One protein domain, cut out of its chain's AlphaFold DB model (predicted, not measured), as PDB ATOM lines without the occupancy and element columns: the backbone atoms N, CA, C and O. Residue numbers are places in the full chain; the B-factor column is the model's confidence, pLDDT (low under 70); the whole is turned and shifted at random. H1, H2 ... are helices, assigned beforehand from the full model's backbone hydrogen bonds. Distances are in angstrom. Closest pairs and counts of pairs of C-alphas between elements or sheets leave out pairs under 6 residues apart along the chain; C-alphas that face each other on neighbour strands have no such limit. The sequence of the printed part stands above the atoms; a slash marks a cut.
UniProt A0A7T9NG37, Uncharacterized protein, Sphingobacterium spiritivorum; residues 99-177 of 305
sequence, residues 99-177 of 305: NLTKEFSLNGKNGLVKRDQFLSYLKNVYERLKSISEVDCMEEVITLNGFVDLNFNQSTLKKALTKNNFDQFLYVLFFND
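AT A GLANCE: This is residues 99 to 177 of the 305 residues of an uncharacterized protein of Sphingobacterium spiritivorum (UniProt A0A7T9NG37). One long helix, H2, runs along the length of the domain; the shorter H3 folds back alongside it, and a small hairpin of H4 and H5 stands crosswise near the far end of H2. At the other end H1 folds back over residues 110 to 115 of H2 and makes a corner with it. The printed part has 79 residues with five named helices, in the order H1 H2 H3 H4 H5, and no named strand; the class is all helix. It is compact, with a radius of gyration of the C-alphas of 12.6 A, yet elongated in outline, spanning 39 by 21 by 21 A.

HOW THE PARTS SIT: Start at residues 99 to 105, which are H1, and go on to residues 109 to 129, which are H2, the hub. H1 touches H2 at residues 110 to 115 alone, opposite ways at a steep tilt of 49 degrees; their closest C-alphas, of Phe 104 and Gly 111, are 4.1 A apart. H3, residues 138 to 147, forms a helical hairpin with H2, opposite ways at a shallow tilt of 18 degrees; look at Phe 118 and Phe 147, the closest C-alphas, 6.5 A apart. H4, residues 154 to 161, is about perpendicular to H3 at 89 degrees; the two only just touch, with 3 pairs of C-alphas within 8 A, closest at Met 138 and Gln 154, 6.2 A. H5, residues 166 to 175, forms a helical hairpin with H4, at a shallow tilt of 28 degrees, opposite ways; the closest C-alphas, of Ala 160 and Phe 169, are 4.6 A apart. H5 only just touches H2, at residues 123 to 126 alone, with 3 pairs of C-alphas within 8 A, closest at Tyr 126 and Phe 166, 6.9 A; they are about perpendicular at 74 degrees. H1 is apart from H4 and H5, and H3 is apart from H5. In H2, H3, H4 and H5 every O i to N i+4 pair is within hydrogen-bond range; in H1 1 of 3 is, and 1 of 4 O i to N i+3 pairs.

IN THESE COORDINATES: Find C-alpha 99 at (-33.973, -33.735, 9.221); from there H1 runs 10.4 A to C-alpha 105. H2 begins at C-alpha 109, (-49.170, -42.109, 3.407), and runs 30.2 A to C-alpha 129. H3 measures 14.5 A, H4 10.5 A and H5 14.0 A, ending at C-alpha 175, (-21.230, -39.964, 6.669).

THE WHOLE: The C-alphas farthest apart, of Gly 108 and Ser 133, are 39.6 A from each other. The printed part has no cut; the links H1 to H2 and H4 to H5 are tight, and those from H2 to H3 and H3 to H4 are short. The mean pLDDT of the printed part is 89.4; look for values under 70 at residues 106 to 108.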
ATOM      1  N   ASN A  99     -33.835 -34.385  10.523       87.00
ATOM      2  CA  ASN A  99     -33.973 -33.735   9.221       87.00
ATOM      3  C   ASN A  99     -34.374 -34.714   8.116       87.00
ATOM      4  O   ASN A  99     -34.985 -34.299   7.133       87.00
ATOM      5  N   LEU A 100     -34.054 -35.997   8.293       85.44
ATOM      6  CA  LEU A 100     -34.518 -37.072   7.430       85.44
ATOM      7  C   LEU A 100     -35.965 -37.441   7.783       85.44
ATOM      8  O   LEU A 100     -36.830 -37.438   6.913       85.44
ATOM      9  N   THR A 101     -36.250 -37.717   9.058       83.50
ATOM     10  CA  THR A 101     -37.571 -38.210   9.464       83.50
ATOM     11  C   THR A 101     -38.658 -37.156   9.379       83.50
ATOM     12  O   THR A 101     -39.740 -37.489   8.915       83.50
ATOM     13  N   LYS A 102     -38.408 -35.878   9.700       84.06
ATOM     14  CA  LYS A 102     -39.438 -34.820   9.609       84.06
ATOM     15  C   LYS A 102     -40.092 -34.766   8.224       84.06
ATOM     16  O   LYS A 102     -41.303 -34.620   8.114       84.06
ATOM     17  N   GLU A 103     -39.311 -34.963   7.166       83.81
ATOM     18  CA  GLU A 103     -39.803 -34.908   5.789       83.81
ATOM     19  C   GLU A 103     -40.706 -36.091   5.422       83.81
ATOM     20  O   GLU A 103     -41.557 -35.975   4.535       83.81
ATOM     21  N   PHE A 104     -40.549 -37.220   6.116       83.38
ATOM     22  CA  PHE A 104     -41.279 -38.457   5.850       83.38
ATOM     23  C   PHE A 104     -42.390 -38.733   6.870       83.38
ATOM     24  O   PHE A 104     -43.404 -39.320   6.507       83.38
ATOM     25  N   SER A 105     -42.279 -38.231   8.099       70.38
ATOM     26  CA  SER A 105     -43.274 -38.446   9.152       70.38
ATOM     27  C   SER A 105     -44.490 -37.521   9.015       70.38
ATOM     28  O   SER A 105     -45.606 -37.909   9.352       70.38
ATOM     29  N   LEU A 106     -44.311 -36.291   8.510       60.81
ATOM     30  CA  LEU A 106     -45.334 -35.234   8.588       60.81
ATOM     31  C   LEU A 106     -46.603 -35.478   7.750       60.81
ATOM     32  O   LEU A 106     -47.612 -34.817   7.979       60.81
ATOM     33  N   ASN A 107     -46.585 -36.408   6.789       59.03
ATOM     34  CA  ASN A 107     -47.630 -36.492   5.760       59.03
ATOM     35  C   ASN A 107     -48.373 -37.842   5.691       59.03
ATOM     36  O   ASN A 107     -49.070 -38.117   4.707       59.03
ATOM     37  N   GLY A 108     -48.227 -38.714   6.696       67.69
ATOM     38  CA  GLY A 108     -48.839 -40.050   6.682       67.69
ATOM     39  C   GLY A 108     -48.452 -40.840   5.421       67.69
ATOM     40  O   GLY A 108     -47.275 -40.926   5.076       67.69
ATOM     41  N   LYS A 109     -49.431 -41.366   4.664       71.56
ATOM     42  CA  LYS A 109     -49.170 -42.109   3.407       71.56
ATOM     43  C   LYS A 109     -48.327 -41.328   2.391       71.56
ATOM     44  O   LYS A 109     -47.517 -41.929   1.694       71.56
ATOM     45  N   ASN A 110     -48.491 -40.009   2.308       77.56
ATOM     46  CA  ASN A 110     -47.720 -39.182   1.375       77.56
ATOM     47  C   ASN A 110     -46.243 -39.086   1.788       77.56
ATOM     48  O   ASN A 110     -45.371 -38.953   0.934       77.56
ATOM     49  N   GLY A 111     -45.960 -39.192   3.087       80.25
ATOM     50  CA  GLY A 111     -44.604 -39.231   3.617       80.25
ATOM     51  C   GLY A 111     -43.867 -40.515   3.236       80.25
ATOM     52  O   GLY A 111     -42.737 -40.455   2.755       80.25
ATOM     53  N   LEU A 112     -44.558 -41.660   3.304       81.12
ATOM     54  CA  LEU A 112     -44.043 -42.943   2.805       81.12
ATOM     55  C   LEU A 112     -43.760 -42.904   1.299       81.12
ATOM     56  O   LEU A 112     -42.712 -43.367   0.858       81.12
ATOM     57  N   VAL A 113     -44.644 -42.283   0.511       86.88
ATOM     58  CA  VAL A 113     -44.412 -42.086  -0.930       86.88
ATOM     59  C   VAL A 113     -43.174 -41.218  -1.177       86.88
ATOM     60  O   VAL A 113     -42.343 -41.577  -2.009       86.88
ATOM     61  N   LYS A 114     -43.010 -40.108  -0.443       87.56
ATOM     62  CA  LYS A 114     -41.831 -39.230  -0.563       87.56
ATOM     63  C   LYS A 114     -40.537 -39.972  -0.198       87.56
ATOM     64  O   LYS A 114     -39.540 -39.829  -0.901       87.56
ATOM     65  N   ARG A 115     -40.561 -40.800   0.851       87.38
ATOM     66  CA  ARG A 115     -39.446 -41.684   1.233       87.38
ATOM     67  C   ARG A 115     -39.087 -42.644   0.102       87.38
ATOM     68  O   ARG A 115     -37.922 -42.741  -0.277       87.38
ATOM     69  N   ASP A 116     -40.077 -43.335  -0.454       88.38
ATOM     70  CA  ASP A 116     -39.855 -44.317  -1.518       88.38
ATOM     71  C   ASP A 116     -39.324 -43.647  -2.792       88.38
ATOM     72  O   ASP A 116     -38.438 -44.191  -3.455       88.38
ATOM     73  N   GLN A 117     -39.796 -42.435  -3.105       92.25
ATOM     74  CA  GLN A 117     -39.261 -41.602  -4.186       92.25
ATOM     75  C   GLN A 117     -37.802 -41.210  -3.937       92.25
ATOM     76  O   GLN A 117     -36.985 -41.351  -4.845       92.25
ATOM     77  N   PHE A 118     -37.457 -40.777  -2.722       93.19
ATOM     78  CA  PHE A 118     -36.087 -40.428  -2.346       93.19
ATOM     79  C   PHE A 118     -35.129 -41.623  -2.481       93.19
ATOM     80  O   PHE A 118     -34.091 -41.520  -3.137       93.19
ATOM     81  N   LEU A 119     -35.498 -42.784  -1.930       91.44
ATOM     82  CA  LEU A 119     -34.690 -44.005  -2.017       91.44
ATOM     83  C   LEU A 119     -34.561 -44.510  -3.462       91.44
ATOM     84  O   LEU A 119     -33.475 -44.908  -3.889       91.44
ATOM     85  N   SER A 120     -35.648 -44.452  -4.235       94.75
ATOM     86  CA  SER A 120     -35.632 -44.807  -5.660       94.75
ATOM     87  C   SER A 120     -34.733 -43.867  -6.457       94.75
ATOM     88  O   SER A 120     -33.972 -44.317  -7.313       94.75
ATOM     89  N   TYR A 121     -34.776 -42.567  -6.154       96.75
ATOM     90  CA  TYR A 121     -33.921 -41.571  -6.784       96.75
ATOM     91  C   TYR A 121     -32.443 -41.836  -6.486       96.75
ATOM     92  O   TYR A 121     -31.651 -41.938  -7.419       96.75
ATOM     93  N   LEU A 122     -32.079 -42.054  -5.217       96.00
ATOM     94  CA  LEU A 122     -30.713 -42.419  -4.820       96.00
ATOM     95  C   LEU A 122     -30.203 -43.657  -5.562       96.00
ATOM     96  O   LEU A 122     -29.082 -43.657  -6.071       96.00
ATOM     97  N   LYS A 123     -31.031 -44.703  -5.659       95.31
ATOM     98  CA  LYS A 123     -30.673 -45.934  -6.372       95.31
ATOM     99  C   LYS A 123     -30.458 -45.687  -7.863       95.31
ATOM    100  O   LYS A 123     -29.477 -46.169  -8.421       95.31
ATOM    101  N   ASN A 124     -31.326 -44.898  -8.493       96.38
ATOM    102  CA  ASN A 124     -31.185 -44.525  -9.900       96.38
ATOM    103  C   ASN A 124     -29.919 -43.696 -10.148       96.38
ATOM    104  O   ASN A 124     -29.210 -43.951 -11.119       96.38
ATOM    105  N   VAL A 125     -29.613 -42.738  -9.268       96.31
ATOM    106  CA  VAL A 125     -28.379 -41.941  -9.322       96.31
ATOM    107  C   VAL A 125     -27.154 -42.848  -9.238       96.31
ATOM    108  O   VAL A 125     -26.272 -42.754 -10.090       96.31
ATOM    109  N   TYR A 126     -27.123 -43.766  -8.270       96.25
ATOM    110  CA  TYR A 126     -26.024 -44.714  -8.117       96.25
ATOM    111  C   TYR A 126     -25.841 -45.593  -9.361       96.25
ATOM    112  O   TYR A 126     -24.763 -45.610  -9.949       96.25
ATOM    113  N   GLU A 127     -26.891 -46.277  -9.818       95.31
ATOM    114  CA  GLU A 127     -26.790 -47.191 -10.962       95.31
ATOM    115  C   GLU A 127     -26.424 -46.475 -12.267       95.31
ATOM    116  O   GLU A 127     -25.650 -47.007 -13.063       95.31
ATOM    117  N   ARG A 128     -26.939 -45.257 -12.479       94.81
ATOM    118  CA  ARG A 128     -26.666 -44.464 -13.683       94.81
ATOM    119  C   ARG A 128     -25.247 -43.900 -13.698       94.81
ATOM    120  O   ARG A 128     -24.639 -43.853 -14.764       94.81
ATOM    121  N   LEU A 129     -24.744 -43.431 -12.555       95.25
ATOM    122  CA  LEU A 129     -23.529 -42.612 -12.509       95.25
ATOM    123  C   LEU A 129     -22.281 -43.348 -12.001       95.25
ATOM    124  O   LEU A 129     -21.182 -42.869 -12.264       95.25
ATOM    125  N   LYS A 130     -22.398 -44.512 -11.337       92.25
ATOM    126  CA  LYS A 130     -21.244 -45.228 -10.736       92.25
ATOM    127  C   LYS A 130     -20.118 -45.592 -11.715       92.25
ATOM    128  O   LYS A 130     -18.979 -45.769 -11.302       92.25
ATOM    129  N   SER A 131     -20.423 -45.710 -13.008       86.75
ATOM    130  CA  SER A 131     -19.457 -46.092 -14.050       86.75
ATOM    131  C   SER A 131     -18.899 -44.904 -14.843       86.75
ATOM    132  O   SER A 131     -18.179 -45.112 -15.818       86.75
ATOM    133  N   ILE A 132     -19.250 -43.667 -14.478       87.00
ATOM    134  CA  ILE A 132     -18.870 -42.460 -15.222       87.00
ATOM    135  C   ILE A 132     -17.738 -41.745 -14.475       87.00
ATOM    136  O   ILE A 132     -17.911 -41.321 -13.337       87.00
ATOM    137  N   SER A 133     -16.572 -41.612 -15.114       74.44
ATOM    138  CA  SER A 133     -15.347 -41.088 -14.484       74.44
ATOM    139  C   SER A 133     -15.387 -39.589 -14.182       74.44
ATOM    140  O   SER A 133     -14.844 -39.149 -13.172       74.44
ATOM    141  N   GLU A 134     -16.034 -38.799 -15.039       80.19
ATOM    142  CA  GLU A 134     -16.201 -37.357 -14.869       80.19
ATOM    143  C   GLU A 134     -17.668 -37.003 -15.069       80.19
ATOM    144  O   GLU A 134     -18.152 -36.885 -16.193       80.19
ATOM    145  N   VAL A 135     -18.395 -36.875 -13.961       83.44
ATOM    146  CA  VAL A 135     -19.817 -36.542 -13.988       83.44
ATOM    147  C   VAL A 135     -20.068 -35.269 -13.192       83.44
ATOM    148  O   VAL A 135     -19.574 -35.104 -12.072       83.44
ATOM    149  N   ASP A 136     -20.803 -34.336 -13.782       90.88
ATOM    150  CA  ASP A 136     -21.322 -33.187 -13.055       90.88
ATOM    151  C   ASP A 136     -22.594 -33.608 -12.312       90.88
ATOM    152  O   ASP A 136     -23.625 -33.821 -12.935       90.88
ATOM    153  N   CYS A 137     -22.504 -33.759 -10.986       92.75
ATOM    154  CA  CYS A 137     -23.644 -34.157 -10.155       92.75
ATOM    155  C   CYS A 137     -24.466 -32.984  -9.582       92.75
ATOM    156  O   CYS A 137     -25.121 -33.156  -8.550       92.75
ATOM    157  N   MET A 138     -24.346 -31.761 -10.113       95.06
ATOM    158  CA  MET A 138     -25.002 -30.595  -9.500       95.06
ATOM    159  C   MET A 138     -26.530 -30.722  -9.464       95.06
ATOM    160  O   MET A 138     -27.144 -30.382  -8.452       95.06
ATOM    161  N   GLU A 139     -27.141 -31.249 -10.525       95.94
ATOM    162  CA  GLU A 139     -28.592 -31.468 -10.588       95.94
ATOM    163  C   GLU A 139     -29.053 -32.500  -9.548       95.94
ATOM    164  O   GLU A 139     -30.043 -32.285  -8.841       95.94
ATOM    165  N   GLU A 140     -28.304 -33.594  -9.390       97.00
ATOM    166  CA  GLU A 140     -28.578 -34.618  -8.386       97.00
ATOM    167  C   GLU A 140     -28.481 -34.063  -6.973       97.00
ATOM    168  O   GLU A 140     -29.350 -34.335  -6.149       97.00
ATOM    169  N   VAL A 141     -27.462 -33.250  -6.689       96.50
ATOM    170  CA  VAL A 141     -27.304 -32.604  -5.381       96.50
ATOM    171  C   VAL A 141     -28.485 -31.684  -5.073       96.50
ATOM    172  O   VAL A 141     -29.032 -31.750  -3.972       96.50
ATOM    173  N   ILE A 142     -28.905 -30.853  -6.033       96.62
ATOM    174  CA  ILE A 142     -30.067 -29.964  -5.871       96.62
ATOM    175  C   ILE A 142     -31.323 -30.791  -5.587       96.62
ATOM    176  O   ILE A 142     -32.073 -30.481  -4.663       96.62
ATOM    177  N   THR A 143     -31.525 -31.873  -6.338       96.69
ATOM    178  CA  THR A 143     -32.694 -32.743  -6.186       96.69
ATOM    179  C   THR A 143     -32.700 -33.448  -4.829       96.69
ATOM    180  O   THR A 143     -33.718 -33.443  -4.141       96.69
ATOM    181  N   LEU A 144     -31.560 -34.001  -4.396       95.88
ATOM    182  CA  LEU A 144     -31.421 -34.668  -3.098       95.88
ATOM    183  C   LEU A 144     -31.691 -33.712  -1.929       95.88
ATOM    184  O   LEU A 144     -32.427 -34.071  -1.011       95.88
ATOM    185  N   ASN A 145     -31.157 -32.490  -1.986       94.69
ATOM    186  CA  ASN A 145     -31.424 -31.463  -0.975       94.69
ATOM    187  C   ASN A 145     -32.867 -30.933  -1.030       94.69
ATOM    188  O   ASN A 145     -33.380 -30.439  -0.032       94.69
ATOM    189  N   GLY A 146     -33.547 -31.061  -2.175       93.69
ATOM    190  CA  GLY A 146     -34.982 -30.799  -2.293       93.69
ATOM    191  C   GLY A 146     -35.856 -31.869  -1.631       93.69
ATOM    192  O   GLY A 146     -36.984 -31.582  -1.227       93.69
ATOM    193  N   PHE A 147     -35.352 -33.101  -1.485       92.38
ATOM    194  CA  PHE A 147     -36.047 -34.148  -0.737       92.38
ATOM    195  C   PHE A 147     -35.916 -33.950   0.770       92.38
ATOM    196  O   PHE A 147     -36.930 -34.035   1.470       92.38
ATOM    197  N   VAL A 148     -34.684 -33.752   1.250       91.31
ATOM    198  CA  VAL A 148     -34.335 -33.766   2.677       91.31
ATOM    199  C   VAL A 148     -33.251 -32.743   3.005       91.31
ATOM    200  O   VAL A 148     -32.328 -32.512   2.225       91.31
ATOM    201  N   ASP A 149     -33.328 -32.174   4.204       90.94
ATOM    202  CA  ASP A 149     -32.416 -31.133   4.694       90.94
ATOM    203  C   ASP A 149     -31.137 -31.735   5.307       90.94
ATOM    204  O   ASP A 149     -30.881 -31.665   6.511       90.94
ATOM    205  N   LEU A 150     -30.360 -32.420   4.464       89.75
ATOM    206  CA  LEU A 150     -29.112 -33.092   4.845       89.75
ATOM    207  C   LEU A 150     -27.859 -32.463   4.220       89.75
ATOM    208  O   LEU A 150     -26.753 -32.956   4.444       89.75
ATOM    209  N   ASN A 151     -28.009 -31.368   3.468       91.94
ATOM    210  CA  ASN A 151     -26.907 -30.594   2.890       91.94
ATOM    211  C   ASN A 151     -25.894 -31.463   2.123       91.94
ATOM    212  O   ASN A 151     -24.686 -31.420   2.369       91.94
ATOM    213  N   PHE A 152     -26.382 -32.298   1.206       94.25
ATOM    214  CA  PHE A 152     -25.531 -33.027   0.274       94.25
ATOM    215  C   PHE A 152     -24.714 -32.055  -0.574       94.25
ATOM    216  O   PHE A 152     -25.179 -30.968  -0.924       94.25
ATOM    217  N   ASN A 153     -23.503 -32.466  -0.938       94.50
ATOM    218  CA  ASN A 153     -22.619 -31.690  -1.796       94.50
ATOM    219  C   ASN A 153     -21.997 -32.574  -2.885       94.50
ATOM    220  O   ASN A 153     -21.923 -33.800  -2.763       94.50
ATOM    221  N   GLN A 154     -21.534 -31.932  -3.958       94.81
ATOM    222  CA  GLN A 154     -21.041 -32.623  -5.149       94.81
ATOM    223  C   GLN A 154     -19.780 -33.453  -4.867       94.81
ATOM    224  O   GLN A 154     -19.617 -34.525  -5.443       94.81
ATOM    225  N   SER A 155     -18.902 -32.990  -3.970       94.44
ATOM    226  CA  SER A 155     -17.668 -33.699  -3.607       94.44
ATOM    227  C   SER A 155     -17.979 -35.031  -2.919       94.44
ATOM    228  O   SER A 155     -17.502 -36.085  -3.348       94.44
ATOM    229  N   THR A 156     -18.854 -35.003  -1.911       94.88
ATOM    230  CA  THR A 156     -19.300 -36.202  -1.193       94.88
ATOM    231  C   THR A 156     -20.046 -37.161  -2.123       94.88
ATOM    232  O   THR A 156     -19.748 -38.354  -2.112       94.88
ATOM    233  N   LEU A 157     -20.947 -36.665  -2.983       95.56
ATOM    234  CA  LEU A 157     -21.678 -37.512  -3.933       95.56
ATOM    235  C   LEU A 157     -20.741 -38.190  -4.945       95.56
ATOM    236  O   LEU A 157     -20.834 -39.400  -5.143       95.56
ATOM    237  N   LYS A 158     -19.783 -37.457  -5.526       94.44
ATOM    238  CA  LYS A 158     -18.763 -38.032  -6.419       94.44
ATOM    239  C   LYS A 158     -17.965 -39.128  -5.728       94.44
ATOM    240  O   LYS A 158     -17.774 -40.198  -6.292       94.44
ATOM    241  N   LYS A 159     -17.540 -38.891  -4.484       93.62
ATOM    242  CA  LYS A 159     -16.825 -39.902  -3.699       93.62
ATOM    243  C   LYS A 159     -17.700 -41.125  -3.427       93.62
ATOM    244  O   LYS A 159     -17.221 -42.246  -3.569       93.62
ATOM    245  N   ALA A 160     -18.969 -40.934  -3.081       94.75
ATOM    246  CA  ALA A 160     -19.911 -42.026  -2.859       94.75
ATOM    247  C   ALA A 160     -20.103 -42.886  -4.117       94.75
ATOM    248  O   ALA A 160     -20.119 -44.111  -4.021       94.75
ATOM    249  N   LEU A 161     -20.184 -42.269  -5.299       95.50
ATOM    250  CA  LEU A 161     -20.355 -42.965  -6.582       95.50
ATOM    251  C   LEU A 161     -19.188 -43.896  -6.950       95.50
ATOM    252  O   LEU A 161     -19.370 -44.781  -7.776       95.50
ATOM    253  N   THR A 162     -18.021 -43.755  -6.312       93.12
ATOM    254  CA  THR A 162     -16.865 -44.654  -6.519       93.12
ATOM    255  C   THR A 162     -17.007 -46.015  -5.828       93.12
ATOM    256  O   THR A 162     -16.120 -46.862  -5.935       93.12
ATOM    257  N   LYS A 163     -18.080 -46.221  -5.059       92.25
ATOM    258  CA  LYS A 163     -18.266 -47.413  -4.230       92.25
ATOM    259  C   LYS A 163     -18.849 -48.578  -5.023       92.25
ATOM    260  O   LYS A 163     -19.562 -48.391  -6.000       92.25
ATOM    261  N   ASN A 164     -18.535 -49.797  -4.582       90.88
ATOM    262  CA  ASN A 164     -18.823 -51.019  -5.342       90.88
ATOM    263  C   ASN A 164     -20.274 -51.492  -5.200       90.88
ATOM    264  O   ASN A 164     -20.773 -52.245  -6.040       90.88
ATOM    265  N   ASN A 165     -20.951 -51.098  -4.122       89.50
ATOM    266  CA  ASN A 165     -22.349 -51.431  -3.886       89.50
ATOM    267  C   ASN A 165     -23.125 -50.240  -3.308       89.50
ATOM    268  O   ASN A 165     -22.548 -49.256  -2.842       89.50
ATOM    269  N   PHE A 166     -24.453 -50.354  -3.351       90.44
ATOM    270  CA  PHE A 166     -25.355 -49.278  -2.961       90.44
ATOM    271  C   PHE A 166     -25.259 -48.924  -1.471       90.44
ATOM    272  O   PHE A 166     -25.335 -47.752  -1.125       90.44
ATOM    273  N   ASP A 167     -25.028 -49.893  -0.584       85.75
ATOM    274  CA  ASP A 167     -24.927 -49.623   0.855       85.75
ATOM    275  C   ASP A 167     -23.645 -48.852   1.200       85.75
ATOM    276  O   ASP A 167     -23.685 -47.894   1.970       85.75
ATOM    277  N   GLN A 168     -22.524 -49.202   0.563       87.06
ATOM    278  CA  GLN A 168     -21.276 -48.440   0.646       87.06
ATOM    279  C   GLN A 168     -21.432 -47.022   0.080       87.06
ATOM    280  O   GLN A 168     -20.935 -46.056   0.663       87.06
ATOM    281  N   PHE A 169     -22.150 -46.885  -1.042       93.25
ATOM    282  CA  PHE A 169     -22.517 -45.586  -1.605       93.25
ATOM    283  C   PHE A 169     -23.298 -44.748  -0.585       93.25
ATOM    284  O   PHE A 169     -22.907 -43.615  -0.317       93.25
ATOM    285  N   LEU A 170     -24.343 -45.304   0.035       92.00
ATOM    286  CA  LEU A 170     -25.135 -44.592   1.038       92.00
ATOM    287  C   LEU A 170     -24.290 -44.211   2.258       92.00
ATOM    288  O   LEU A 170     -24.343 -43.065   2.692       92.00
ATOM    289  N   TYR A 171     -23.474 -45.131   2.780       88.88
ATOM    290  CA  TYR A 171     -22.608 -44.857   3.927       88.88
ATOM    291  C   TYR A 171     -21.685 -43.661   3.664       88.88
ATOM    292  O   TYR A 171     -21.616 -42.737   4.472       88.88
ATOM    293  N   VAL A 172     -21.023 -43.629   2.505       91.38
ATOM    294  CA  VAL A 172     -20.149 -42.507   2.132       91.38
ATOM    295  C   VAL A 172     -20.950 -41.240   1.854       91.38
ATOM    296  O   VAL A 172     -20.527 -40.164   2.266       91.38
ATOM    297  N   LEU A 173     -22.106 -41.346   1.200       93.75
ATOM    298  CA  LEU A 173     -22.950 -40.193   0.902       93.75
ATOM    299  C   LEU A 173     -23.431 -39.487   2.175       93.75
ATOM    300  O   LEU A 173     -23.462 -38.258   2.216       93.75
ATOM    301  N   PHE A 174     -23.814 -40.258   3.191       91.75
ATOM    302  CA  PHE A 174     -24.315 -39.712   4.443       91.75
ATOM    303  C   PHE A 174     -23.195 -39.304   5.396       91.75
ATOM    304  O   PHE A 174     -23.321 -38.264   6.029       91.75
ATOM    305  N   PHE A 175     -22.118 -40.085   5.510       89.94
ATOM    306  CA  PHE A 175     -21.230 -39.964   6.669       89.94
ATOM    307  C   PHE A 175     -19.785 -39.571   6.375       89.94
ATOM    308  O   PHE A 175     -19.007 -39.356   7.301       89.94
ATOM    309  N   ASN A 176     -19.386 -39.467   5.108       88.94
ATOM    310  CA  ASN A 176     -17.977 -39.253   4.778       88.94
ATOM    311  C   ASN A 176     -17.424 -37.886   5.211       88.94
ATOM    312  O   ASN A 176     -16.223 -37.759   5.439       88.94
ATOM    313  N   ASP A 177     -18.266 -36.858   5.245       88.75
ATOM    314  CA  ASP A 177     -17.914 -35.510   5.697       88.75
ATOM    315  C   ASP A 177     -18.194 -35.294   7.192       88.75
ATOM    316  O   ASP A 177     -17.974 -34.195   7.707       88.75
TER     317      ASP A 177